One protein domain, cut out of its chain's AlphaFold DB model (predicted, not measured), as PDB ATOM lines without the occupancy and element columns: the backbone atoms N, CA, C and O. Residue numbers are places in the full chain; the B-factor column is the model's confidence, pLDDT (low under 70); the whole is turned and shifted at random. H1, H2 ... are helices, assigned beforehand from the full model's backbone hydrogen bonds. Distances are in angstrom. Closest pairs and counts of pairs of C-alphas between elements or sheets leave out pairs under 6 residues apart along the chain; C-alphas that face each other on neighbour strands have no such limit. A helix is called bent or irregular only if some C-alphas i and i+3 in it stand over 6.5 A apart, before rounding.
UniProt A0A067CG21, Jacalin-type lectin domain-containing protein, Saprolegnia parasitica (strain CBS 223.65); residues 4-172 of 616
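What this domain is: This is residues 4 to 172 of the 616 residues of the protein "Jacalin-type lectin domain-containing protein" of Saprolegnia parasitica (strain CBS 223.65) (UniProt A0A067CG21). H2, H3 and H4 make a long up-and-down bundle, each running against the one before it, with H2 and H4 packed on different stretches of the very long H3. Two arms stick out of it, residues 4 to 19 of H1 and residues 159 to 171 of H5, and so does a loop at residues 60 to 65. The printed part has 169 residues with five named helices, H1 to H5 in that order, and no named strand; its class is all helix. It is only just loose, close to extended, with a radius of gyration of the C-alphas of 22.9 A, and elongated, spanning 71 by 43 by 40 A.

How they stand to each other: H1, residues 4 to 27, touches H4, residues 126 to 146, with residues 23 to 27 alone; the closest C-alphas, of Phe 27 and Arg 130, are 4.5 A apart, and the lines are only just about perpendicular at 71 degrees. H2, residues 32 to 52, and H3, residues 71 to 113, form a helical hairpin at a shallow tilt of 29 degrees, closest at C-alphas Val 43 and Glu 80, 4.4 A. H3 and H4 form another at 26 degrees, closest at C-alphas Arg 98 and Glu 128, 5.4 A. H5, residues 150 to 171, is close to H2 but not clearly touching; the closest C-alphas, of Glu 47 and Val 150, are 6.4 A apart. Every O i to N i+4 pair is within hydrogen-bond range in H1, H3 and H5, against 15 of 17 in H2 and in H4.

Where its parts are: H1 begins at C-alpha 4, (73.187, 226.421, 27.350), and is 34.2 A long. H2 measures 30.1 A, H3 62.3 A, H4 29.4 A and H5 31.7 A, ending at C-alpha 171, (58.776, 231.352, -32.404). H2 is only just irregular, with C-alphas 43 and 46 6.6 A apart.

The domain as a whole: The printed part has no cut. The links H2 to H3 and H3 to H4 are long. Confidence is under 70 at residues 54 to 69 and 167 to 172.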
ATOM      1  N   TYR A   4      72.591 227.750  27.199       86.81
ATOM      2  CA  TYR A   4      73.187 226.421  27.350       86.81
ATOM      3  C   TYR A   4      73.104 225.567  26.072       86.81
ATOM      4  O   TYR A   4      74.093 224.959  25.669       86.81
ATOM      5  N   HIS A   5      71.967 225.578  25.368       86.81
ATOM      6  CA  HIS A   5      71.801 224.835  24.114       86.81
ATOM      7  C   HIS A   5      72.741 225.360  23.019       86.81
ATOM      8  O   HIS A   5      73.354 224.581  22.288       86.81
ATOM      9  N   ARG A   6      72.919 226.688  22.941       87.12
ATOM     10  CA  ARG A   6      73.854 227.318  21.996       87.12
ATOM     11  C   ARG A   6      75.306 226.925  22.299       87.12
ATOM     12  O   ARG A   6      76.026 226.556  21.377       87.12
ATOM     13  N   LEU A   7      75.716 226.942  23.568       91.88
ATOM     14  CA  LEU A   7      77.064 226.529  23.984       91.88
ATOM     15  C   LEU A   7      77.317 225.034  23.741       91.88
ATOM     16  O   LEU A   7      78.363 224.676  23.207       91.88
ATOM     17  N   LYS A   8      76.340 224.167  24.037       92.06
ATOM     18  CA  LYS A   8      76.416 222.728  23.747       92.06
ATOM     19  C   LYS A   8      76.565 222.460  22.247       92.06
ATOM     20  O   LYS A   8      77.387 221.639  21.848       92.06
ATOM     21  N   HIS A   9      75.819 223.186  21.412       90.50
ATOM     22  CA  HIS A   9      75.931 223.081  19.959       90.50
ATOM     23  C   HIS A   9      77.299 223.566  19.452       90.50
ATOM     24  O   HIS A   9      77.926 222.883  18.647       90.50
ATOM     25  N   LEU A  10      77.799 224.703  19.951       91.81
ATOM     26  CA  LEU A  10      79.134 225.211  19.610       91.81
ATOM     27  C   LEU A  10      80.236 224.228  20.018       91.81
ATOM     28  O   LEU A  10      81.119 223.942  19.212       91.81
ATOM     29  N   HIS A  11      80.154 223.651  21.219       92.25
ATOM     30  CA  HIS A  11      81.101 222.641  21.683       92.25
ATOM     31  C   HIS A  11      81.056 221.377  20.817       92.25
ATOM     32  O   HIS A  11      82.097 220.872  20.404       92.25
ATOM     33  N   TYR A  12      79.860 220.900  20.460       94.38
ATOM     34  CA  TYR A  12      79.699 219.763  19.554       94.38
ATOM     35  C   TYR A  12      80.286 220.034  18.160       94.38
ATOM     36  O   TYR A  12      80.970 219.181  17.589       94.38
ATOM     37  N   MET A  13      80.057 221.233  17.611       92.88
ATOM     38  CA  MET A  13      80.648 221.648  16.340       92.88
ATOM     39  C   MET A  13      82.171 221.736  16.427       92.88
ATOM     40  O   MET A  13      82.847 221.242  15.527       92.88
ATOM     41  N   TRP A  14      82.709 222.298  17.513       94.56
ATOM     42  CA  TRP A  14      84.147 222.357  17.758       94.56
ATOM     43  C   TRP A  14      84.758 220.957  17.857       94.56
ATOM     44  O   TRP A  14      85.730 220.676  17.164       94.56
ATOM     45  N   GLN A  15      84.147 220.037  18.611       94.12
ATOM     46  CA  GLN A  15      84.606 218.647  18.701       94.12
ATOM     47  C   GLN A  15      84.589 217.947  17.335       94.12
ATOM     48  O   GLN A  15      85.541 217.252  16.977       94.12
ATOM     49  N   ARG A  16      83.520 218.126  16.545       90.75
ATOM     50  CA  ARG A  16      83.445 217.589  15.178       90.75
ATOM     51  C   ARG A  16      84.520 218.183  14.274       90.75
ATOM     52  O   ARG A  16      85.123 217.451  13.496       90.75
ATOM     53  N   TRP A  17      84.764 219.485  14.378       89.62
ATOM     54  CA  TRP A  17      85.783 220.182  13.603       89.62
ATOM     55  C   TRP A  17      87.202 219.748  13.989       89.62
ATOM     56  O   TRP A  17      88.007 219.457  13.107       89.62
ATOM     57  N   ALA A  18      87.488 219.594  15.283       91.31
ATOM     58  CA  ALA A  18      88.761 219.080  15.780       91.31
ATOM     59  C   ALA A  18      89.015 217.645  15.287       91.31
ATOM     60  O   ALA A  18      90.062 217.373  14.699       91.31
ATOM     61  N   LYS A  19      88.019 216.749  15.402       87.75
ATOM     62  CA  LYS A  19      88.087 215.382  14.844       87.75
ATOM     63  C   LYS A  19      88.284 215.383  13.330       87.75
ATOM     64  O   LYS A  19      89.009 214.547  12.797       87.75
ATOM     65  N   PHE A  20      87.658 216.322  12.627       85.75
ATOM     66  CA  PHE A  20      87.840 216.488  11.191       85.75
ATOM     67  C   PHE A  20      89.273 216.907  10.833       85.75
ATOM     68  O   PHE A  20      89.854 216.329   9.916       85.75
ATOM     69  N   ILE A  21      89.867 217.863  11.554       85.81
ATOM     70  CA  ILE A  21      91.265 218.273  11.344       85.81
ATOM     71  C   ILE A  21      92.214 217.115  11.626       85.81
ATOM     72  O   ILE A  21      93.072 216.826  10.793       85.81
ATOM     73  N   GLN A  22      92.017 216.428  12.750       87.56
ATOM     74  CA  GLN A  22      92.806 215.260  13.122       87.56
ATOM     75  C   GLN A  22      92.723 214.179  12.035       87.56
ATOM     76  O   GLN A  22      93.746 213.685  11.569       87.56
ATOM     77  N   GLY A  23      91.518 213.872  11.548       84.25
ATOM     78  CA  GLY A  23      91.321 212.928  10.449       84.25
ATOM     79  C   GLY A  23      92.021 213.358   9.156       84.25
ATOM     80  O   GLY A  23      92.613 212.532   8.469       84.25
ATOM     81  N   ARG A  24      92.032 214.652   8.826       83.06
ATOM     82  CA  ARG A  24      92.795 215.130   7.663       83.06
ATOM     83  C   ARG A  24      94.295 214.955   7.851       83.06
ATOM     84  O   ARG A  24      94.938 214.459   6.942       83.06
ATOM     85  N   GLN A  25      94.845 215.323   9.004       83.94
ATOM     86  CA  GLN A  25      96.284 215.191   9.256       83.94
ATOM     87  C   GLN A  25      96.752 213.731   9.223       83.94
ATOM     88  O   GLN A  25      97.833 213.456   8.717       83.94
ATOM     89  N   LEU A  26      95.928 212.805   9.720       87.00
ATOM     90  CA  LEU A  26      96.268 211.382   9.789       87.00
ATOM     91  C   LEU A  26      96.175 210.657   8.443       87.00
ATOM     92  O   LEU A  26      96.946 209.732   8.190       87.00
ATOM     93  N   PHE A  27      95.201 211.019   7.604       90.06
ATOM     94  CA  PHE A  27      94.849 210.220   6.428       90.06
ATOM     95  C   PHE A  27      95.092 210.922   5.087       90.06
ATOM     96  O   PHE A  27      95.094 210.241   4.066       90.06
ATOM     97  N   GLU A  28      95.283 212.243   5.042       90.19
ATOM     98  CA  GLU A  28      95.529 212.961   3.783       90.19
ATOM     99  C   GLU A  28      96.851 212.528   3.137       90.19
ATOM    100  O   GLU A  28      97.875 212.360   3.800       90.19
ATOM    101  N   SER A  29      96.839 212.367   1.812       91.50
ATOM    102  CA  SER A  29      98.053 212.039   1.071       91.50
ATOM    103  C   SER A  29      99.114 213.146   1.214       91.50
ATOM    104  O   SER A  29      98.797 214.334   1.059       91.50
ATOM    105  N   PRO A  30     100.392 212.787   1.449       88.31
ATOM    106  CA  PRO A  30     101.459 213.765   1.629       88.31
ATOM    107  C   PRO A  30     101.587 214.653   0.385       88.31
ATOM    108  O   PRO A  30     101.503 214.185  -0.750       88.31
ATOM    109  N   GLY A  31     101.733 215.963   0.593       87.44
ATOM    110  CA  GLY A  31     101.853 216.950  -0.487       87.44
ATOM    111  C   GLY A  31     100.542 217.341  -1.189       87.44
ATOM    112  O   GLY A  31     100.530 218.323  -1.940       87.44
ATOM    113  N   LEU A  32      99.407 216.674  -0.927       90.25
ATOM    114  CA  LEU A  32      98.128 217.026  -1.561       90.25
ATOM    115  C   LEU A  32      97.678 218.451  -1.192       90.25
ATOM    116  O   LEU A  32      97.262 219.222  -2.055       90.25
ATOM    117  N   ALA A  33      97.834 218.848   0.070       87.94
ATOM    118  CA  ALA A  33      97.515 220.203   0.509       87.94
ATOM    119  C   ALA A  33      98.327 221.276  -0.243       87.94
ATOM    120  O   ALA A  33      97.764 222.281  -0.686       87.94
ATOM    121  N   ALA A  34      99.635 221.061  -0.417       90.38
ATOM    122  CA  ALA A  34     100.523 221.992  -1.113       90.38
ATOM    123  C   ALA A  34     100.181 222.087  -2.607       90.38
ATOM    124  O   ALA A  34     100.055 223.187  -3.153       90.38
ATOM    125  N   THR A  35      99.933 220.944  -3.255       91.44
ATOM    126  CA  THR A  35      99.513 220.915  -4.662       91.44
ATOM    127  C   THR A  35      98.170 221.616  -4.862       91.44
ATOM    128  O   THR A  35      98.046 222.429  -5.778       91.44
ATOM    129  N   MET A  36      97.184 221.408  -3.981       90.81
ATOM    130  CA  MET A  36      95.896 222.107  -4.064       90.81
ATOM    131  C   MET A  36      96.013 223.614  -3.840       90.81
ATOM    132  O   MET A  36      95.343 224.375  -4.539       90.81
ATOM    133  N   ARG A  37      96.877 224.068  -2.918       90.50
ATOM    134  CA  ARG A  37      97.159 225.504  -2.741       90.50
ATOM    135  C   ARG A  37      97.700 226.116  -4.031       90.50
ATOM    136  O   ARG A  37      97.147 227.106  -4.501       90.50
ATOM    137  N   ARG A  38      98.702 225.483  -4.657       91.94
ATOM    138  CA  ARG A  38      99.258 225.936  -5.945       91.94
ATOM    139  C   ARG A  38      98.189 225.991  -7.039       91.94
ATOM    140  O   ARG A  38      98.088 226.992  -7.742       91.94
ATOM    141  N   ARG A  39      97.360 224.949  -7.167       91.56
ATOM    142  CA  ARG A  39      96.281 224.913  -8.170       91.56
ATOM    143  C   ARG A  39      95.251 226.014  -7.952       91.56
ATOM    144  O   ARG A  39      94.829 226.637  -8.918       91.56
ATOM    145  N   ARG A  40      94.881 226.297  -6.700       90.56
ATOM    146  CA  ARG A  40      93.945 227.382  -6.373       90.56
ATOM    147  C   ARG A  40      94.475 228.745  -6.820       90.56
ATOM    148  O   ARG A  40      93.714 229.522  -7.390       90.56
ATOM    149  N   VAL A  41      95.768 229.008  -6.617       90.75
ATOM    150  CA  VAL A  41      96.417 230.236  -7.106       90.75
ATOM    151  C   VAL A  41      96.341 230.313  -8.632       90.75
ATOM    152  O   VAL A  41      95.920 231.332  -9.165       90.75
ATOM    153  N   LEU A  42      96.664 229.225  -9.339       91.75
ATOM    154  CA  LEU A  42      96.609 229.182 -10.806       91.75
ATOM    155  C   LEU A  42      95.195 229.402 -11.363       91.75
ATOM    156  O   LEU A  42      95.035 230.152 -12.318       91.75
ATOM    157  N   VAL A  43      94.180 228.789 -10.754       90.19
ATOM    158  CA  VAL A  43      92.769 228.959 -11.141       90.19
ATOM    159  C   VAL A  43      92.301 230.404 -10.929       90.19
ATOM    160  O   VAL A  43      91.508 230.912 -11.712       90.19
ATOM    161  N   SER A  44      92.828 231.092  -9.913       87.56
ATOM    162  CA  SER A  44      92.443 232.478  -9.602       87.56
ATOM    163  C   SER A  44      93.128 233.516 -10.504       87.56
ATOM    164  O   SER A  44      92.704 234.667 -10.526       87.56
ATOM    165  N   LYS A  45      94.155 233.136 -11.286       88.94
ATOM    166  CA  LYS A  45      94.885 234.066 -12.171       88.94
ATOM    167  C   LYS A  45      94.001 234.709 -13.235       88.94
ATOM    168  O   LYS A  45      94.237 235.852 -13.605       88.94
ATOM    169  N   PHE A  46      93.006 233.979 -13.736       86.19
ATOM    170  CA  PHE A  46      92.076 234.518 -14.723       86.19
ATOM    171  C   PHE A  46      91.195 235.616 -14.122       86.19
ATOM    172  O   PHE A  46      91.058 236.682 -14.706       86.19
ATOM    173  N   GLU A  47      90.660 235.386 -12.924       83.12
ATOM    174  CA  GLU A  47      89.877 236.387 -12.193       83.12
ATOM    175  C   GLU A  47      90.724 237.612 -11.833       83.12
ATOM    176  O   GLU A  47      90.291 238.735 -12.049       83.12
ATOM    177  N   GLN A  48      91.965 237.406 -11.385       83.56
ATOM    178  CA  GLN A  48      92.909 238.496 -11.127       83.56
ATOM    179  C   GLN A  48      93.225 239.309 -12.384       83.56
ATOM    180  O   GLN A  48      93.286 240.529 -12.314       83.56
ATOM    181  N   HIS A  49      93.402 238.652 -13.532       84.00
ATOM    182  CA  HIS A  49      93.631 239.345 -14.796       84.00
ATOM    183  C   HIS A  49      92.416 240.181 -15.212       84.00
ATOM    184  O   HIS A  49      92.589 241.312 -15.639       84.00
ATOM    185  N   LEU A  50      91.196 239.667 -15.030       77.69
ATOM    186  CA  LEU A  50      89.976 240.429 -15.316       77.69
ATOM    187  C   LEU A  50      89.792 241.632 -14.380       77.69
ATOM    188  O   LEU A  50      89.308 242.665 -14.825       77.69
ATOM    189  N   LEU A  51      90.193 241.509 -13.109       76.81
ATOM    190  CA  LEU A  51      90.185 242.624 -12.155       76.81
ATOM    191  C   LEU A  51      91.229 243.698 -12.491       76.81
ATOM    192  O   LEU A  51      91.005 244.857 -12.184       76.81
ATOM    193  N   GLN A  52      92.361 243.323 -13.094       80.75
ATOM    194  CA  GLN A  52      93.403 244.269 -13.522       80.75
ATOM    195  C   GLN A  52      93.011 245.071 -14.768       80.75
ATOM    196  O   GLN A  52      93.526 246.162 -14.967       80.75
ATOM    197  N   GLU A  53      92.131 244.523 -15.603       74.88
ATOM    198  CA  GLU A  53      91.668 245.140 -16.855       74.88
ATOM    199  C   GLU A  53      90.309 245.860 -16.673       74.88
ATOM    200  O   GLU A  53      89.581 246.040 -17.647       74.88
ATOM    201  N   ASP A  54      89.924 246.197 -15.430       63.88
ATOM    202  CA  ASP A  54      88.658 246.858 -15.049       63.88
ATOM    203  C   ASP A  54      87.392 246.238 -15.672       63.88
ATOM    204  O   ASP A  54      86.404 246.907 -15.990       63.88
ATOM    205  N   PHE A  55      87.382 244.914 -15.838       63.34
ATOM    206  CA  PHE A  55      86.267 244.248 -16.495       63.34
ATOM    207  C   PHE A  55      85.049 244.118 -15.562       63.34
ATOM    208  O   PHE A  55      84.997 243.247 -14.686       63.34
ATOM    209  N   MET A  56      84.013 244.930 -15.796       53.22
ATOM    210  CA  MET A  56      82.693 244.747 -15.184       53.22
ATOM    211  C   MET A  56      81.866 243.684 -15.926       53.22
ATOM    212  O   MET A  56      81.817 243.631 -17.148       53.22
ATOM    213  N   MET A  57      81.166 242.847 -15.154       52.31
ATOM    214  CA  MET A  57      80.322 241.704 -15.553       52.31
ATOM    215  C   MET A  57      79.064 242.063 -16.382       52.31
ATOM    216  O   MET A  57      78.009 241.460 -16.185       52.31
ATOM    217  N   LEU A  58      79.133 243.027 -17.298       46.66
ATOM    218  CA  LEU A  58      78.017 243.412 -18.161       46.66
ATOM    219  C   LEU A  58      78.341 243.066 -19.623       46.66
ATOM    220  O   LEU A  58      79.180 243.715 -20.243       46.66
ATOM    221  N   PRO A  59      77.698 242.031 -20.198       45.31
ATOM    222  CA  PRO A  59      77.799 241.719 -21.613       45.31
ATOM    223  C   PRO A  59      76.844 242.635 -22.379       45.31
ATOM    224  O   PRO A  59      75.800 242.210 -22.859       45.31
ATOM    225  N   THR A  60      77.177 243.912 -22.457       42.31
ATOM    226  CA  THR A  60      76.452 244.869 -23.289       42.31
ATOM    227  C   THR A  60      77.475 245.823 -23.853       42.31
ATOM    228  O   THR A  60      77.884 246.734 -23.152       42.31
ATOM    229  N   VAL A  61      77.936 245.530 -25.069       38.06
ATOM    230  CA  VAL A  61      78.223 246.458 -26.176       38.06
ATOM    231  C   VAL A  61      78.980 245.628 -27.218       38.06
ATOM    232  O   VAL A  61      80.093 245.167 -26.981       38.06
ATOM    233  N   LEU A  62      78.331 245.393 -28.358       43.00
ATOM    234  CA  LEU A  62      78.841 244.624 -29.501       43.00
ATOM    235  C   LEU A  62      80.073 245.263 -30.176       43.00
ATOM    236  O   LEU A  62      80.698 244.608 -31.002       43.00
ATOM    237  N   ASP A  63      80.469 246.472 -29.767       40.34
ATOM    238  CA  ASP A  63      81.514 247.268 -30.424       40.34
ATOM    239  C   ASP A  63      82.798 247.478 -29.605       40.34
ATOM    240  O   ASP A  63      83.771 248.037 -30.110       40.34
ATOM    241  N   GLN A  64      82.868 247.013 -28.353       47.44
ATOM    242  CA  GLN A  64      84.112 247.080 -27.581       47.44
ATOM    243  C   GLN A  64      84.877 245.762 -27.714       47.44
ATOM    244  O   GLN A  64      84.326 244.689 -27.467       47.44
ATOM    245  N   LYS A  65      86.163 245.832 -28.100       47.25
ATOM    246  CA  LYS A  65      87.081 244.680 -28.121       47.25
ATOM    247  C   LYS A  65      87.056 244.009 -26.747       47.25
ATOM    248  O   LYS A  65      87.717 244.456 -25.816       47.25
ATOM    249  N   LEU A  66      86.278 242.935 -26.624       55.41
ATOM    250  CA  LEU A  66      86.140 242.174 -25.390       55.41
ATOM    251  C   LEU A  66      87.533 241.702 -24.958       55.41
ATOM    252  O   LEU A  66      88.121 240.833 -25.606       55.41
ATOM    253  N   ALA A  67      88.040 242.228 -23.840       58.12
ATOM    254  CA  ALA A  67      89.326 241.840 -23.251       58.12
ATOM    255  C   ALA A  67      89.456 240.310 -23.043       58.12
ATOM    256  O   ALA A  67      90.561 239.768 -22.998       58.12
ATOM    257  N   PHE A  68      88.321 239.590 -23.015       63.56
ATOM    258  CA  PHE A  68      88.207 238.127 -23.020       63.56
ATOM    259  C   PHE A  68      88.868 237.407 -24.200       63.56
ATOM    260  O   PHE A  68      89.257 236.249 -24.035       63.56
ATOM    261  N   ASN A  69      88.966 238.047 -25.368       69.38
ATOM    262  CA  ASN A  69      89.540 237.449 -26.577       69.38
ATOM    263  C   ASN A  69      91.019 237.807 -26.768       69.38
ATOM    264  O   ASN A  69      91.626 237.392 -27.754       69.38
ATOM    265  N   SER A  70      91.620 238.552 -25.834       79.62
ATOM    266  CA  SER A  70      93.066 238.753 -25.843       79.62
ATOM    267  C   SER A  70      93.781 237.410 -25.677       79.62
ATOM    268  O   SER A  70      93.330 236.528 -24.940       79.62
ATOM    269  N   PHE A  71      94.933 237.248 -26.334       83.00
ATOM    270  CA  PHE A  71      95.735 236.027 -26.217       83.00
ATOM    271  C   PHE A  71      96.045 235.686 -24.749       83.00
ATOM    272  O   PHE A  71      95.943 234.532 -24.329       83.00
ATOM    273  N   ARG A  72      96.334 236.712 -23.938       84.88
ATOM    274  CA  ARG A  72      96.590 236.585 -22.500       84.88
ATOM    275  C   ARG A  72      95.367 236.075 -21.732       84.88
ATOM    276  O   ARG A  72      95.507 235.137 -20.947       84.88
ATOM    277  N   ALA A  73      94.175 236.621 -21.974       83.00
ATOM    278  CA  ALA A  73      92.948 236.156 -21.330       83.00
ATOM    279  C   ALA A  73      92.584 234.722 -21.742       83.00
ATOM    280  O   ALA A  73      92.217 233.912 -20.886       83.00
ATOM    281  N   VAL A  74      92.748 234.376 -23.022       85.06
ATOM    282  CA  VAL A  74      92.526 233.014 -23.534       85.06
ATOM    283  C   VAL A  74      93.491 232.024 -22.883       85.06
ATOM    284  O   VAL A  74      93.055 230.978 -22.394       85.06
ATOM    285  N   PHE A  75      94.777 232.367 -22.793       90.31
ATOM    286  CA  PHE A  75      95.778 231.540 -22.121       90.31
ATOM    287  C   PHE A  75      95.457 231.352 -20.632       90.31
ATOM    288  O   PHE A  75      95.439 230.226 -20.139       90.31
ATOM    289  N   MET A  76      95.123 232.425 -19.910       89.25
ATOM    290  CA  MET A  76      94.758 232.344 -18.489       89.25
ATOM    291  C   MET A  76      93.481 231.522 -18.258       89.25
ATOM    292  O   MET A  76      93.407 230.745 -17.305       89.25
ATOM    293  N   ARG A  77      92.498 231.620 -19.158       87.44
ATOM    294  CA  ARG A  77      91.290 230.784 -19.141       87.44
ATOM    295  C   ARG A  77      91.602 229.316 -19.436       87.44
ATOM    296  O   ARG A  77      90.989 228.430 -18.837       87.44
ATOM    297  N   TRP A  78      92.549 229.036 -20.329       91.06
ATOM    298  CA  TRP A  78      93.048 227.682 -20.570       91.06
ATOM    299  C   TRP A  78      93.766 227.123 -19.334       91.06
ATOM    300  O   TRP A  78      93.511 225.982 -18.945       91.06
ATOM    301  N   VAL A  79      94.570 227.933 -18.638       92.62
ATOM    302  CA  VAL A  79      95.167 227.561 -17.343       92.62
ATOM    303  C   VAL A  79      94.075 227.242 -16.317       92.62
ATOM    304  O   VAL A  79      94.117 226.191 -15.683       92.62
ATOM    305  N   GLU A  80      93.051 228.087 -16.181       91.12
ATOM    306  CA  GLU A  80      91.918 227.821 -15.286       91.12
ATOM    307  C   GLU A  80      91.238 226.479 -15.617       91.12
ATOM    308  O   GLU A  80      91.022 225.638 -14.738       91.12
ATOM    309  N   TRP A  81      90.941 226.246 -16.900       91.38
ATOM    310  CA  TRP A  81      90.297 225.022 -17.369       91.38
ATOM    311  C   TRP A  81      91.151 223.776 -17.119       91.38
ATOM    312  O   TRP A  81      90.639 222.796 -16.576       91.38
ATOM    313  N   THR A  82      92.443 223.811 -17.457       93.25
ATOM    314  CA  THR A  82      93.357 222.673 -17.273       93.25
ATOM    315  C   THR A  82      93.488 222.304 -15.799       93.25
ATOM    316  O   THR A  82      93.368 221.130 -15.449       93.25
ATOM    317  N   GLN A  83      93.642 223.282 -14.901       92.81
ATOM    318  CA  GLN A  83      93.748 223.012 -13.465       92.81
ATOM    319  C   GLN A  83      92.460 222.423 -12.880       92.81
ATOM    320  O   GLN A  83      92.519 221.496 -12.065       92.81
ATOM    321  N   LEU A  84      91.292 222.915 -13.308       90.94
ATOM    322  CA  LEU A  84      90.005 222.339 -12.914       90.94
ATOM    323  C   LEU A  84      89.819 220.928 -13.477       90.94
ATOM    324  O   LEU A  84      89.300 220.064 -12.770       90.94
ATOM    325  N   HIS A  85      90.257 220.679 -14.711       91.56
ATOM    326  CA  HIS A  85      90.171 219.366 -15.341       91.56
ATOM    327  C   HIS A  85      91.046 218.342 -14.609       91.56
ATOM    328  O   HIS A  85      90.542 217.303 -14.190       91.56
ATOM    329  N   ILE A  86      92.311 218.675 -14.339       92.00
ATOM    330  CA  ILE A  86      93.233 217.830 -13.564       92.00
ATOM    331  C   ILE A  86      92.713 217.618 -12.128       92.00
ATOM    332  O   ILE A  86      92.828 216.531 -11.557       92.00
ATOM    333  N   GLY A  87      92.128 218.649 -11.512       90.38
ATOM    334  CA  GLY A  87      91.483 218.531 -10.203       90.38
ATOM    335  C   GLY A  87      90.294 217.566 -10.218       90.38
ATOM    336  O   GLY A  87      90.158 216.740  -9.317       90.38
ATOM    337  N   PHE A  88      89.461 217.632 -11.256       90.31
ATOM    338  CA  PHE A  88      88.287 216.777 -11.415       90.31
ATOM    339  C   PHE A  88      88.649 215.321 -11.718       90.31
ATOM    340  O   PHE A  88      88.078 214.419 -11.107       90.31
ATOM    341  N   THR A  89      89.620 215.070 -12.598       93.88
ATOM    342  CA  THR A  89      90.094 213.707 -12.885       93.88
ATOM    343  C   THR A  89      90.719 213.070 -11.647       93.88
ATOM    344  O   THR A  89      90.438 211.912 -11.344       93.88
ATOM    345  N   SER A  90      91.481 213.840 -10.863       91.62
ATOM    346  CA  SER A  90      92.016 213.394  -9.572       91.62
ATOM    347  C   SER A  90      90.908 213.093  -8.555       91.62
ATOM    348  O   SER A  90      90.958 212.060  -7.885       91.62
ATOM    349  N   LEU A  91      89.874 213.939  -8.478       92.88
ATOM    350  CA  LEU A  91      88.711 213.719  -7.613       92.88
ATOM    351  C   LEU A  91      87.978 212.433  -7.993       92.88
ATOM    352  O   LEU A  91      87.707 211.610  -7.121       92.88
ATOM    353  N   LEU A  92      87.701 212.234  -9.283       94.44
ATOM    354  CA  LEU A  92      87.061 211.020  -9.789       94.44
ATOM    355  C   LEU A  92      87.912 209.775  -9.539       94.44
ATOM    356  O   LEU A  92      87.376 208.752  -9.123       94.44
ATOM    357  N   SER A  93      89.225 209.856  -9.761       94.94
ATOM    358  CA  SER A  93      90.148 208.746  -9.511       94.94
ATOM    359  C   SER A  93      90.128 208.331  -8.038       94.94
ATOM    360  O   SER A  93      89.909 207.161  -7.734       94.94
ATOM    361  N   ASN A  94      90.256 209.286  -7.112       93.25
ATOM    362  CA  ASN A  94      90.216 209.004  -5.675       93.25
ATOM    363  C   ASN A  94      88.833 208.526  -5.214       93.25
ATOM    364  O   ASN A  94      88.736 207.652  -4.353       93.25
ATOM    365  N   PHE A  95      87.757 209.038  -5.816       94.56
ATOM    366  CA  PHE A  95      86.406 208.553  -5.552       94.56
ATOM    367  C   PHE A  95      86.221 207.095  -5.994       94.56
ATOM    368  O   PHE A  95      85.703 206.291  -5.221       94.56
ATOM    369  N   ARG A  96      86.692 206.723  -7.192       95.62
ATOM    370  CA  ARG A  96      86.663 205.332  -7.676       95.62
ATOM    371  C   ARG A  96      87.479 204.415  -6.769       95.62
ATOM    372  O   ARG A  96      86.930 203.452  -6.253       95.62
ATOM    373  N   LYS A  97      88.714 204.803  -6.430       93.81
ATOM    374  CA  LYS A  97      89.568 204.049  -5.496       93.81
ATOM    375  C   LYS A  97      88.921 203.846  -4.121       93.81
ATOM    376  O   LYS A  97      89.068 202.783  -3.520       93.81
ATOM    377  N   ARG A  98      88.169 204.836  -3.622       92.75
ATOM    378  CA  ARG A  98      87.367 204.695  -2.395       92.75
ATOM    379  C   ARG A  98      86.271 203.642  -2.552       92.75
ATOM    380  O   ARG A  98      86.081 202.832  -1.648       92.75
ATOM    381  N   MET A  99      85.540 203.668  -3.664       92.38
ATOM    382  CA  MET A  99      84.483 202.695  -3.946       92.38
ATOM    383  C   MET A  99      85.045 201.281  -4.107       92.38
ATOM    384  O   MET A  99      84.465 200.346  -3.562       92.38
ATOM    385  N   ASP A 100      86.198 201.136  -4.756       92.12
ATOM    386  CA  ASP A 100      86.882 199.852  -4.917       92.12
ATOM    387  C   ASP A 100      87.341 199.296  -3.564       92.12
ATOM    388  O   ASP A 100      87.095 198.132  -3.258       92.12
ATOM    389  N   ALA A 101      87.913 200.142  -2.696       90.25
ATOM    390  CA  ALA A 101      88.291 199.748  -1.338       90.25
ATOM    391  C   ALA A 101      87.083 199.276  -0.508       90.25
ATOM    392  O   ALA A 101      87.169 198.268   0.194       90.25
ATOM    393  N   ARG A 102      85.940 199.968  -0.622       90.00
ATOM    394  CA  ARG A 102      84.686 199.553   0.027       90.00
ATOM    395  C   ARG A 102      84.170 198.237  -0.533       90.00
ATOM    396  O   ARG A 102      83.787 197.366   0.240       90.00
ATOM    397  N   ARG A 103      84.169 198.079  -1.858       89.56
ATOM    398  CA  ARG A 103      83.711 196.859  -2.530       89.56
ATOM    399  C   ARG A 103      84.555 195.658  -2.105       89.56
ATOM    400  O   ARG A 103      83.982 194.655  -1.705       89.56
ATOM    401  N   LEU A 104      85.882 195.785  -2.108       89.25
ATOM    402  CA  LEU A 104      86.791 194.740  -1.628       89.25
ATOM    403  C   LEU A 104      86.514 194.367  -0.170       89.25
ATOM    404  O   LEU A 104      86.401 193.188   0.151       89.25
ATOM    405  N   GLY A 105      86.359 195.361   0.707       88.50
ATOM    406  CA  GLY A 105      86.066 195.103   2.114       88.50
ATOM    407  C   GLY A 105      84.704 194.435   2.327       88.50
ATOM    408  O   GLY A 105      84.596 193.522   3.142       88.50
ATOM    409  N   HIS A 106      83.685 194.822   1.556       89.62
ATOM    410  CA  HIS A 106      82.381 194.164   1.578       89.62
ATOM    411  C   HIS A 106      82.461 192.715   1.105       89.62
ATOM    412  O   HIS A 106      81.916 191.863   1.791       89.62
ATOM    413  N   VAL A 107      83.162 192.435  -0.001       89.50
ATOM    414  CA  VAL A 107      83.354 191.072  -0.531       89.50
ATOM    415  C   VAL A 107      84.078 190.189   0.487       89.50
ATOM    416  O   VAL A 107      83.638 189.078   0.777       89.50
ATOM    417  N   PHE A 108      85.153 190.702   1.089       90.19
ATOM    418  CA  PHE A 108      85.936 189.951   2.067       90.19
ATOM    419  C   PHE A 108      85.137 189.656   3.343       90.19
ATOM    420  O   PHE A 108      85.135 188.528   3.829       90.19
ATOM    421  N   LEU A 109      84.415 190.647   3.876       89.06
ATOM    422  CA  LEU A 109      83.585 190.454   5.066       89.06
ATOM    423  C   LEU A 109      82.342 189.603   4.779       89.06
ATOM    424  O   LEU A 109      81.972 188.795   5.625       89.06
ATOM    425  N   SER A 110      81.720 189.730   3.602       90.00
ATOM    426  CA  SER A 110      80.620 188.844   3.200       90.00
ATOM    427  C   SER A 110      81.072 187.398   3.105       90.00
ATOM    428  O   SER A 110      80.352 186.511   3.552       90.00
ATOM    429  N   TRP A 111      82.283 187.163   2.592       90.88
ATOM    430  CA  TRP A 111      82.842 185.819   2.525       90.88
ATOM    431  C   TRP A 111      83.175 185.283   3.920       90.88
ATOM    432  O   TRP A 111      82.762 184.179   4.254       90.88
ATOM    433  N   LYS A 112      83.818 186.099   4.770       91.88
ATOM    434  CA  LYS A 112      84.160 185.741   6.156       91.88
ATOM    435  C   LYS A 112      82.940 185.402   7.018       91.88
ATOM    436  O   LYS A 112      83.029 184.534   7.878       91.88
ATOM    437  N   HIS A 113      81.839 186.130   6.849       90.25
ATOM    438  CA  HIS A 113      80.639 185.980   7.677       90.25
ATOM    439  C   HIS A 113      79.543 185.128   7.024       90.25
ATOM    440  O   HIS A 113      78.507 184.930   7.647       90.25
ATOM    441  N   HIS A 114      79.741 184.646   5.789       90.00
ATOM    442  CA  HIS A 114      78.727 183.941   4.989       90.00
ATOM    443  C   HIS A 114      77.385 184.692   4.865       90.00
ATOM    444  O   HIS A 114      76.322 184.094   4.720       90.00
ATOM    445  N   LEU A 115      77.429 186.027   4.895       89.75
ATOM    446  CA  LEU A 115      76.257 186.896   4.782       89.75
ATOM    447  C   LEU A 115      76.271 187.632   3.444       89.75
ATOM    448  O   LEU A 115      77.327 188.029   2.951       89.75
ATOM    449  N   ARG A 116      75.090 187.895   2.872       84.44
ATOM    450  CA  ARG A 116      74.976 188.786   1.702       84.44
ATOM    451  C   ARG A 116      75.506 190.181   2.058       84.44
ATOM    452  O   ARG A 116      75.290 190.659   3.169       84.44
ATOM    453  N   GLN A 117      76.131 190.861   1.090       81.75
ATOM    454  CA  GLN A 117      76.738 192.193   1.255       81.75
ATOM    455  C   GLN A 117      75.829 193.214   1.966       81.75
ATOM    456  O   GLN A 117      76.326 194.052   2.716       81.75
ATOM    457  N   THR A 118      74.514 193.142   1.746       83.19
ATOM    458  CA  THR A 118      73.507 194.028   2.349       83.19
ATOM    459  C   THR A 118      73.473 193.977   3.876       83.19
ATOM    460  O   THR A 118      73.121 194.972   4.498       83.19
ATOM    461  N   TYR A 119      73.855 192.850   4.481       84.56
ATOM    462  CA  TYR A 119      73.806 192.631   5.930       84.56
ATOM    463  C   TYR A 119      75.164 192.834   6.618       84.56
ATOM    464  O   TYR A 119      75.293 192.626   7.821       84.56
ATOM    465  N   VAL A 120      76.192 193.242   5.868       84.12
ATOM    466  CA  VAL A 120      77.567 193.356   6.360       84.12
ATOM    467  C   VAL A 120      77.927 194.818   6.602       84.12
ATOM    468  O   VAL A 120      78.077 195.607   5.664       84.12
ATOM    469  N   VAL A 121      78.135 195.178   7.870       84.38
ATOM    470  CA  VAL A 121      78.617 196.511   8.254       84.38
ATOM    471  C   VAL A 121      80.124 196.599   8.015       84.38
ATOM    472  O   VAL A 121      80.920 195.916   8.662       84.38
ATOM    473  N   LEU A 122      80.528 197.469   7.088       82.69
ATOM    474  CA  LEU A 122      81.936 197.718   6.794       82.69
ATOM    475  C   LEU A 122      82.582 198.521   7.934       82.69
ATOM    476  O   LEU A 122      82.164 199.644   8.226       82.69
ATOM    477  N   ARG A 123      83.635 197.980   8.557       79.00
ATOM    478  CA  ARG A 123      84.488 198.764   9.465       79.00
ATOM    479  C   ARG A 123      85.326 199.762   8.665       79.00
ATOM    480  O   ARG A 123      85.816 199.437   7.586       79.00
ATOM    481  N   ALA A 124      85.517 200.963   9.214       74.56
ATOM    482  CA  ALA A 124      86.326 201.997   8.577       74.56
ATOM    483  C   ALA A 124      87.763 201.496   8.355       74.56
ATOM    484  O   ALA A 124      88.458 201.140   9.306       74.56
ATOM    485  N   SER A 125      88.207 201.473   7.097       84.31
ATOM    486  CA  SER A 125      89.584 201.117   6.748       84.31
ATOM    487  C   SER A 125      90.452 202.368   6.598       84.31
ATOM    488  O   SER A 125      89.978 203.407   6.134       84.31
ATOM    489  N   TRP A 126      91.747 202.266   6.917       86.62
ATOM    490  CA  TRP A 126      92.695 203.371   6.701       86.62
ATOM    491  C   TRP A 126      92.750 203.802   5.223       86.62
ATOM    492  O   TRP A 126      92.800 204.994   4.928       86.62
ATOM    493  N   ARG A 127      92.652 202.850   4.279       85.75
ATOM    494  CA  ARG A 127      92.618 203.140   2.831       85.75
ATOM    495  C   ARG A 127      91.381 203.947   2.437       85.75
ATOM    496  O   ARG A 127      91.489 204.913   1.688       85.75
ATOM    497  N   GLU A 128      90.211 203.575   2.951       89.19
ATOM    498  CA  GLU A 128      88.980 204.328   2.718       89.19
ATOM    499  C   GLU A 128      89.048 205.724   3.343       89.19
ATOM    500  O   GLU A 128      88.685 206.698   2.684       89.19
ATOM    501  N   ALA A 129      89.535 205.825   4.584       88.50
ATOM    502  CA  ALA A 129      89.698 207.091   5.291       88.50
ATOM    503  C   ALA A 129      90.638 208.045   4.534       88.50
ATOM    504  O   ALA A 129      90.323 209.225   4.391       88.50
ATOM    505  N   ARG A 130      91.723 207.518   3.952       90.94
ATOM    506  CA  ARG A 130      92.649 208.264   3.088       90.94
ATOM    507  C   ARG A 130      91.992 208.789   1.821       90.94
ATOM    508  O   ARG A 130      91.997 209.996   1.586       90.94
ATOM    509  N   TYR A 131      91.348 207.927   1.033       92.69
ATOM    510  CA  TYR A 131      90.657 208.394  -0.172       92.69
ATOM    511  C   TYR A 131      89.508 209.358   0.152       92.69
ATOM    512  O   TYR A 131      89.265 210.298  -0.602       92.69
ATOM    513  N   ALA A 132      88.815 209.175   1.278       91.00
ATOM    514  CA  ALA A 132      87.790 210.106   1.736       91.00
ATOM    515  C   ALA A 132      88.375 211.483   2.096       91.00
ATOM    516  O   ALA A 132      87.813 212.498   1.679       91.00
ATOM    517  N   ALA A 133      89.509 211.531   2.804       91.00
ATOM    518  CA  ALA A 133      90.213 212.771   3.129       91.00
ATOM    519  C   ALA A 133      90.703 213.503   1.866       91.00
ATOM    520  O   ALA A 133      90.506 214.716   1.740       91.00
ATOM    521  N   ASP A 134      91.255 212.766   0.899       92.50
ATOM    522  CA  ASP A 134      91.745 213.316  -0.370       92.50
ATOM    523  C   ASP A 134      90.604 213.866  -1.242       92.50
ATOM    524  O   ASP A 134      90.697 214.979  -1.772       92.50
ATOM    525  N   VAL A 135      89.490 213.129  -1.358       92.75
ATOM    526  CA  VAL A 135      88.275 213.594  -2.053       92.75
ATOM    527  C   VAL A 135      87.748 214.873  -1.406       92.75
ATOM    528  O   VAL A 135      87.426 215.832  -2.109       92.75
ATOM    529  N   GLU A 136      87.705 214.931  -0.075       90.62
ATOM    530  CA  GLU A 136      87.227 216.110   0.644       90.62
ATOM    531  C   GLU A 136      88.170 217.309   0.482       90.62
ATOM    532  O   GLU A 136      87.715 218.448   0.338       90.62
ATOM    533  N   ARG A 137      89.490 217.091   0.420       90.69
ATOM    534  CA  ARG A 137      90.471 218.132   0.073       90.69
ATOM    535  C   ARG A 137      90.263 218.670  -1.334       90.69
ATOM    536  O   ARG A 137      90.192 219.889  -1.487       90.69
ATOM    537  N   LEU A 138      90.109 217.811  -2.335       90.62
ATOM    538  CA  LEU A 138      89.854 218.226  -3.718       90.62
ATOM    539  C   LEU A 138      88.525 218.986  -3.844       90.62
ATOM    540  O   LEU A 138      88.456 220.038  -4.489       90.62
ATOM    541  N   ARG A 139      87.483 218.502  -3.159       89.50
ATOM    542  CA  ARG A 139      86.155 219.123  -3.134       89.50
ATOM    543  C   ARG A 139      86.181 220.512  -2.496       89.50
ATOM    544  O   ARG A 139      85.707 221.471  -3.101       89.50
ATOM    545  N   SER A 140      86.752 220.626  -1.297       86.94
ATOM    546  CA  SER A 140      86.791 221.886  -0.538       86.94
ATOM    547  C   SER A 140      87.714 222.944  -1.151       86.94
ATOM    548  O   SER A 140      87.431 224.130  -1.026       86.94
ATOM    549  N   SER A 141      88.798 222.545  -1.825       85.19
ATOM    550  CA  SER A 141      89.797 223.489  -2.355       85.19
ATOM    551  C   SER A 141      89.511 223.994  -3.772       85.19
ATOM    552  O   SER A 141      89.649 225.190  -4.019       85.19
ATOM    553  N   LEU A 142      89.127 223.108  -4.699       83.19
ATOM    554  CA  LEU A 142      88.958 223.443  -6.119       83.19
ATOM    555  C   LEU A 142      87.494 223.404  -6.556       83.19
ATOM    556  O   LEU A 142      87.028 224.303  -7.255       83.19
ATOM    557  N   TRP A 143      86.744 222.381  -6.142       82.06
ATOM    558  CA  TRP A 143      85.372 222.210  -6.628       82.06
ATOM    559  C   TRP A 143      84.405 223.246  -6.056       82.06
ATOM    560  O   TRP A 143      83.556 223.761  -6.782       82.06
ATOM    561  N   ALA A 144      84.550 223.585  -4.774       84.69
ATOM    562  CA  ALA A 144      83.793 224.669  -4.156       84.69
ATOM    563  C   ALA A 144      84.054 226.008  -4.867       84.69
ATOM    564  O   ALA A 144      83.114 226.744  -5.159       84.69
ATOM    565  N   LEU A 145      85.314 226.272  -5.234       83.31
ATOM    566  CA  LEU A 145      85.730 227.496  -5.918       83.31
ATOM    567  C   LEU A 145      85.083 227.639  -7.305       83.31
ATOM    568  O   LEU A 145      84.693 228.737  -7.687       83.31
ATOM    569  N   ARG A 146      84.881 226.527  -8.028       83.62
ATOM    570  CA  ARG A 146      84.321 226.509  -9.393       83.62
ATOM    571  C   ARG A 146      83.026 227.312  -9.552       83.62
ATOM    572  O   ARG A 146      82.831 227.921 -10.598       83.62
ATOM    573  N   LYS A 147      82.136 227.298  -8.552       79.94
ATOM    574  CA  LYS A 147      80.851 228.019  -8.613       79.94
ATOM    575  C   LYS A 147      81.012 229.541  -8.530       79.94
ATOM    576  O   LYS A 147      80.149 230.263  -9.016       79.94
ATOM    577  N   HIS A 148      82.098 230.009  -7.921       82.25
ATOM    578  CA  HIS A 148      82.374 231.429  -7.710       82.25
ATOM    579  C   HIS A 148      83.188 232.051  -8.855       82.25
ATOM    580  O   HIS A 148      83.155 233.267  -9.044       82.25
ATOM    581  N   LEU A 149      83.833 231.218  -9.680       83.31
ATOM    582  CA  LEU A 149      84.633 231.667 -10.817       83.31
ATOM    583  C   LEU A 149      83.812 232.470 -11.830       83.31
ATOM    584  O   LEU A 149      82.717 232.073 -12.245       83.31
ATOM    585  N   VAL A 150      84.393 233.582 -12.280       79.19
ATOM    586  CA  VAL A 150      83.826 234.463 -13.311       79.19
ATOM    587  C   VAL A 150      83.537 233.688 -14.599       79.19
ATOM    588  O   VAL A 150      82.438 233.780 -15.145       79.19
ATOM    589  N   SER A 151      84.456 232.814 -15.027       79.38
ATOM    590  CA  SER A 151      84.300 231.995 -16.239       79.38
ATOM    591  C   SER A 151      83.056 231.093 -16.210       79.38
ATOM    592  O   SER A 151      82.490 230.748 -17.254       79.38
ATOM    593  N   TRP A 152      82.633 230.657 -15.019       82.38
ATOM    594  CA  TRP A 152      81.465 229.803 -14.844       82.38
ATOM    595  C   TRP A 152      80.175 230.624 -14.878       82.38
ATOM    596  O   TRP A 152      79.228 230.236 -15.566       82.38
ATOM    597  N   ARG A 153      80.165 231.790 -14.217       80.06
ATOM    598  CA  ARG A 153      79.045 232.743 -14.254       80.06
ATOM    599  C   ARG A 153      78.772 233.230 -15.680       80.06
ATOM    600  O   ARG A 153      77.640 233.119 -16.140       80.06
ATOM    601  N   VAL A 154      79.813 233.637 -16.410       77.00
ATOM    602  CA  VAL A 154      79.715 234.070 -17.816       77.00
ATOM    603  C   VAL A 154      79.149 232.956 -18.701       77.00
ATOM    604  O   VAL A 154      78.209 233.183 -19.455       77.00
ATOM    605  N   ARG A 155      79.636 231.715 -18.565       80.06
ATOM    606  CA  ARG A 155      79.086 230.569 -19.314       80.06
ATOM    607  C   ARG A 155      77.607 230.324 -19.027       80.06
ATOM    608  O   ARG A 155      76.882 229.921 -19.933       80.06
ATOM    609  N   LYS A 156      77.159 230.524 -17.787       80.62
ATOM    610  CA  LYS A 156      75.748 230.370 -17.419       80.62
ATOM    611  C   LYS A 156      74.882 231.436 -18.093       80.62
ATOM    612  O   LYS A 156      73.847 231.082 -18.648       80.62
ATOM    613  N   VAL A 157      75.328 232.694 -18.087       77.81
ATOM    614  CA  VAL A 157      74.637 233.806 -18.761       77.81
ATOM    615  C   VAL A 157      74.580 233.573 -20.270       77.81
ATOM    616  O   VAL A 157      73.496 233.575 -20.836       77.81
ATOM    617  N   LEU A 158      75.710 233.246 -20.907       79.31
ATOM    618  CA  LEU A 158      75.761 232.976 -22.349       79.31
ATOM    619  C   LEU A 158      74.831 231.832 -22.772       79.31
ATOM    620  O   LEU A 158      74.170 231.932 -23.797       79.31
ATOM    621  N   ARG A 159      74.727 230.763 -21.970       80.12
ATOM    622  CA  ARG A 159      73.765 229.678 -22.228       80.12
ATOM    623  C   ARG A 159      72.314 230.141 -22.138       80.12
ATOM    624  O   ARG A 159      71.493 229.667 -22.913       80.12
ATOM    625  N   ALA A 160      71.996 231.026 -21.195       76.25
ATOM    626  CA  ALA A 160      70.654 231.584 -21.072       76.25
ATOM    627  C   ALA A 160      70.322 232.491 -22.268       76.25
ATOM    628  O   ALA A 160      69.255 232.344 -22.854       76.25
ATOM    629  N   CYS A 161      71.256 233.353 -22.685       72.81
ATOM    630  CA  CYS A 161      71.103 234.194 -23.874       72.81
ATOM    631  C   CYS A 161      70.922 233.361 -25.152       72.81
ATOM    632  O   CYS A 161      70.002 233.623 -25.917       72.81
ATOM    633  N   ASP A 162      71.747 232.328 -25.359       74.94
ATOM    634  CA  ASP A 162      71.636 231.412 -26.506       74.94
ATOM    635  C   ASP A 162      70.293 230.662 -26.510       74.94
ATOM    636  O   ASP A 162      69.666 230.493 -27.553       74.94
ATOM    637  N   HIS A 163      69.797 230.262 -25.336       77.12
ATOM    638  CA  HIS A 163      68.472 229.657 -25.221       77.12
ATOM    639  C   HIS A 163      67.353 230.633 -25.605       77.12
ATOM    640  O   HIS A 163      66.489 230.271 -26.400       77.12
ATOM    641  N   ILE A 164      67.388 231.870 -25.097       73.25
ATOM    642  CA  ILE A 164      66.406 232.913 -25.433       73.25
ATOM    643  C   ILE A 164      66.436 233.211 -26.937       73.25
ATOM    644  O   ILE A 164      65.385 233.249 -27.571       73.25
ATOM    645  N   LEU A 165      67.629 233.343 -27.526       70.38
ATOM    646  CA  LEU A 165      67.809 233.529 -28.966       70.38
ATOM    647  C   LEU A 165      67.188 232.377 -29.761       70.38
ATOM    648  O   LEU A 165      66.360 232.622 -30.633       70.38
ATOM    649  N   LYS A 166      67.504 231.124 -29.422       72.75
ATOM    650  CA  LYS A 166      66.921 229.944 -30.083       72.75
ATOM    651  C   LYS A 166      65.401 229.921 -29.992       72.75
ATOM    652  O   LYS A 166      64.744 229.707 -31.005       72.75
ATOM    653  N   VAL A 167      64.838 230.189 -28.814       69.56
ATOM    654  CA  VAL A 167      63.380 230.242 -28.625       69.56
ATOM    655  C   VAL A 167      62.762 231.357 -29.473       69.56
ATOM    656  O   VAL A 167      61.780 231.101 -30.160       69.56
ATOM    657  N   SER A 168      63.372 232.547 -29.505       63.44
ATOM    658  CA  SER A 168      62.883 233.685 -30.301       63.44
ATOM    659  C   SER A 168      62.935 233.441 -31.817       63.44
ATOM    660  O   SER A 168      62.032 233.840 -32.552       63.44
ATOM    661  N   VAL A 169      63.965 232.738 -32.297       60.59
ATOM    662  CA  VAL A 169      64.105 232.358 -33.709       60.59
ATOM    663  C   VAL A 169      63.098 231.266 -34.072       60.59
ATOM    664  O   VAL A 169      62.499 231.324 -35.141       60.59
ATOM    665  N   CYS A 170      62.860 230.301 -33.180       57.19
ATOM    666  CA  CYS A 170      61.872 229.241 -33.382       57.19
ATOM    667  C   CYS A 170      60.415 229.729 -33.287       57.19
ATOM    668  O   CYS A 170      59.547 229.125 -33.913       57.19
ATOM    669  N   SER A 171      60.129 230.794 -32.531       58.28
ATOM    670  CA  SER A 171      58.776 231.352 -32.404       58.28
ATOM    671  C   SER A 171      58.343 232.200 -33.601       58.28
ATOM    672  O   SER A 171      57.146 232.387 -33.808       58.28
ATOM    673  N   ASN A 172      59.283 232.712 -34.399       64.88
ATOM    674  CA  ASN A 172      58.951 233.478 -35.594       64.88
ATOM    675  C   ASN A 172      58.583 232.523 -36.743       64.88
ATOM    676  O   ASN A 172      59.408 231.696 -37.142       64.88
TER     677      ASN A 172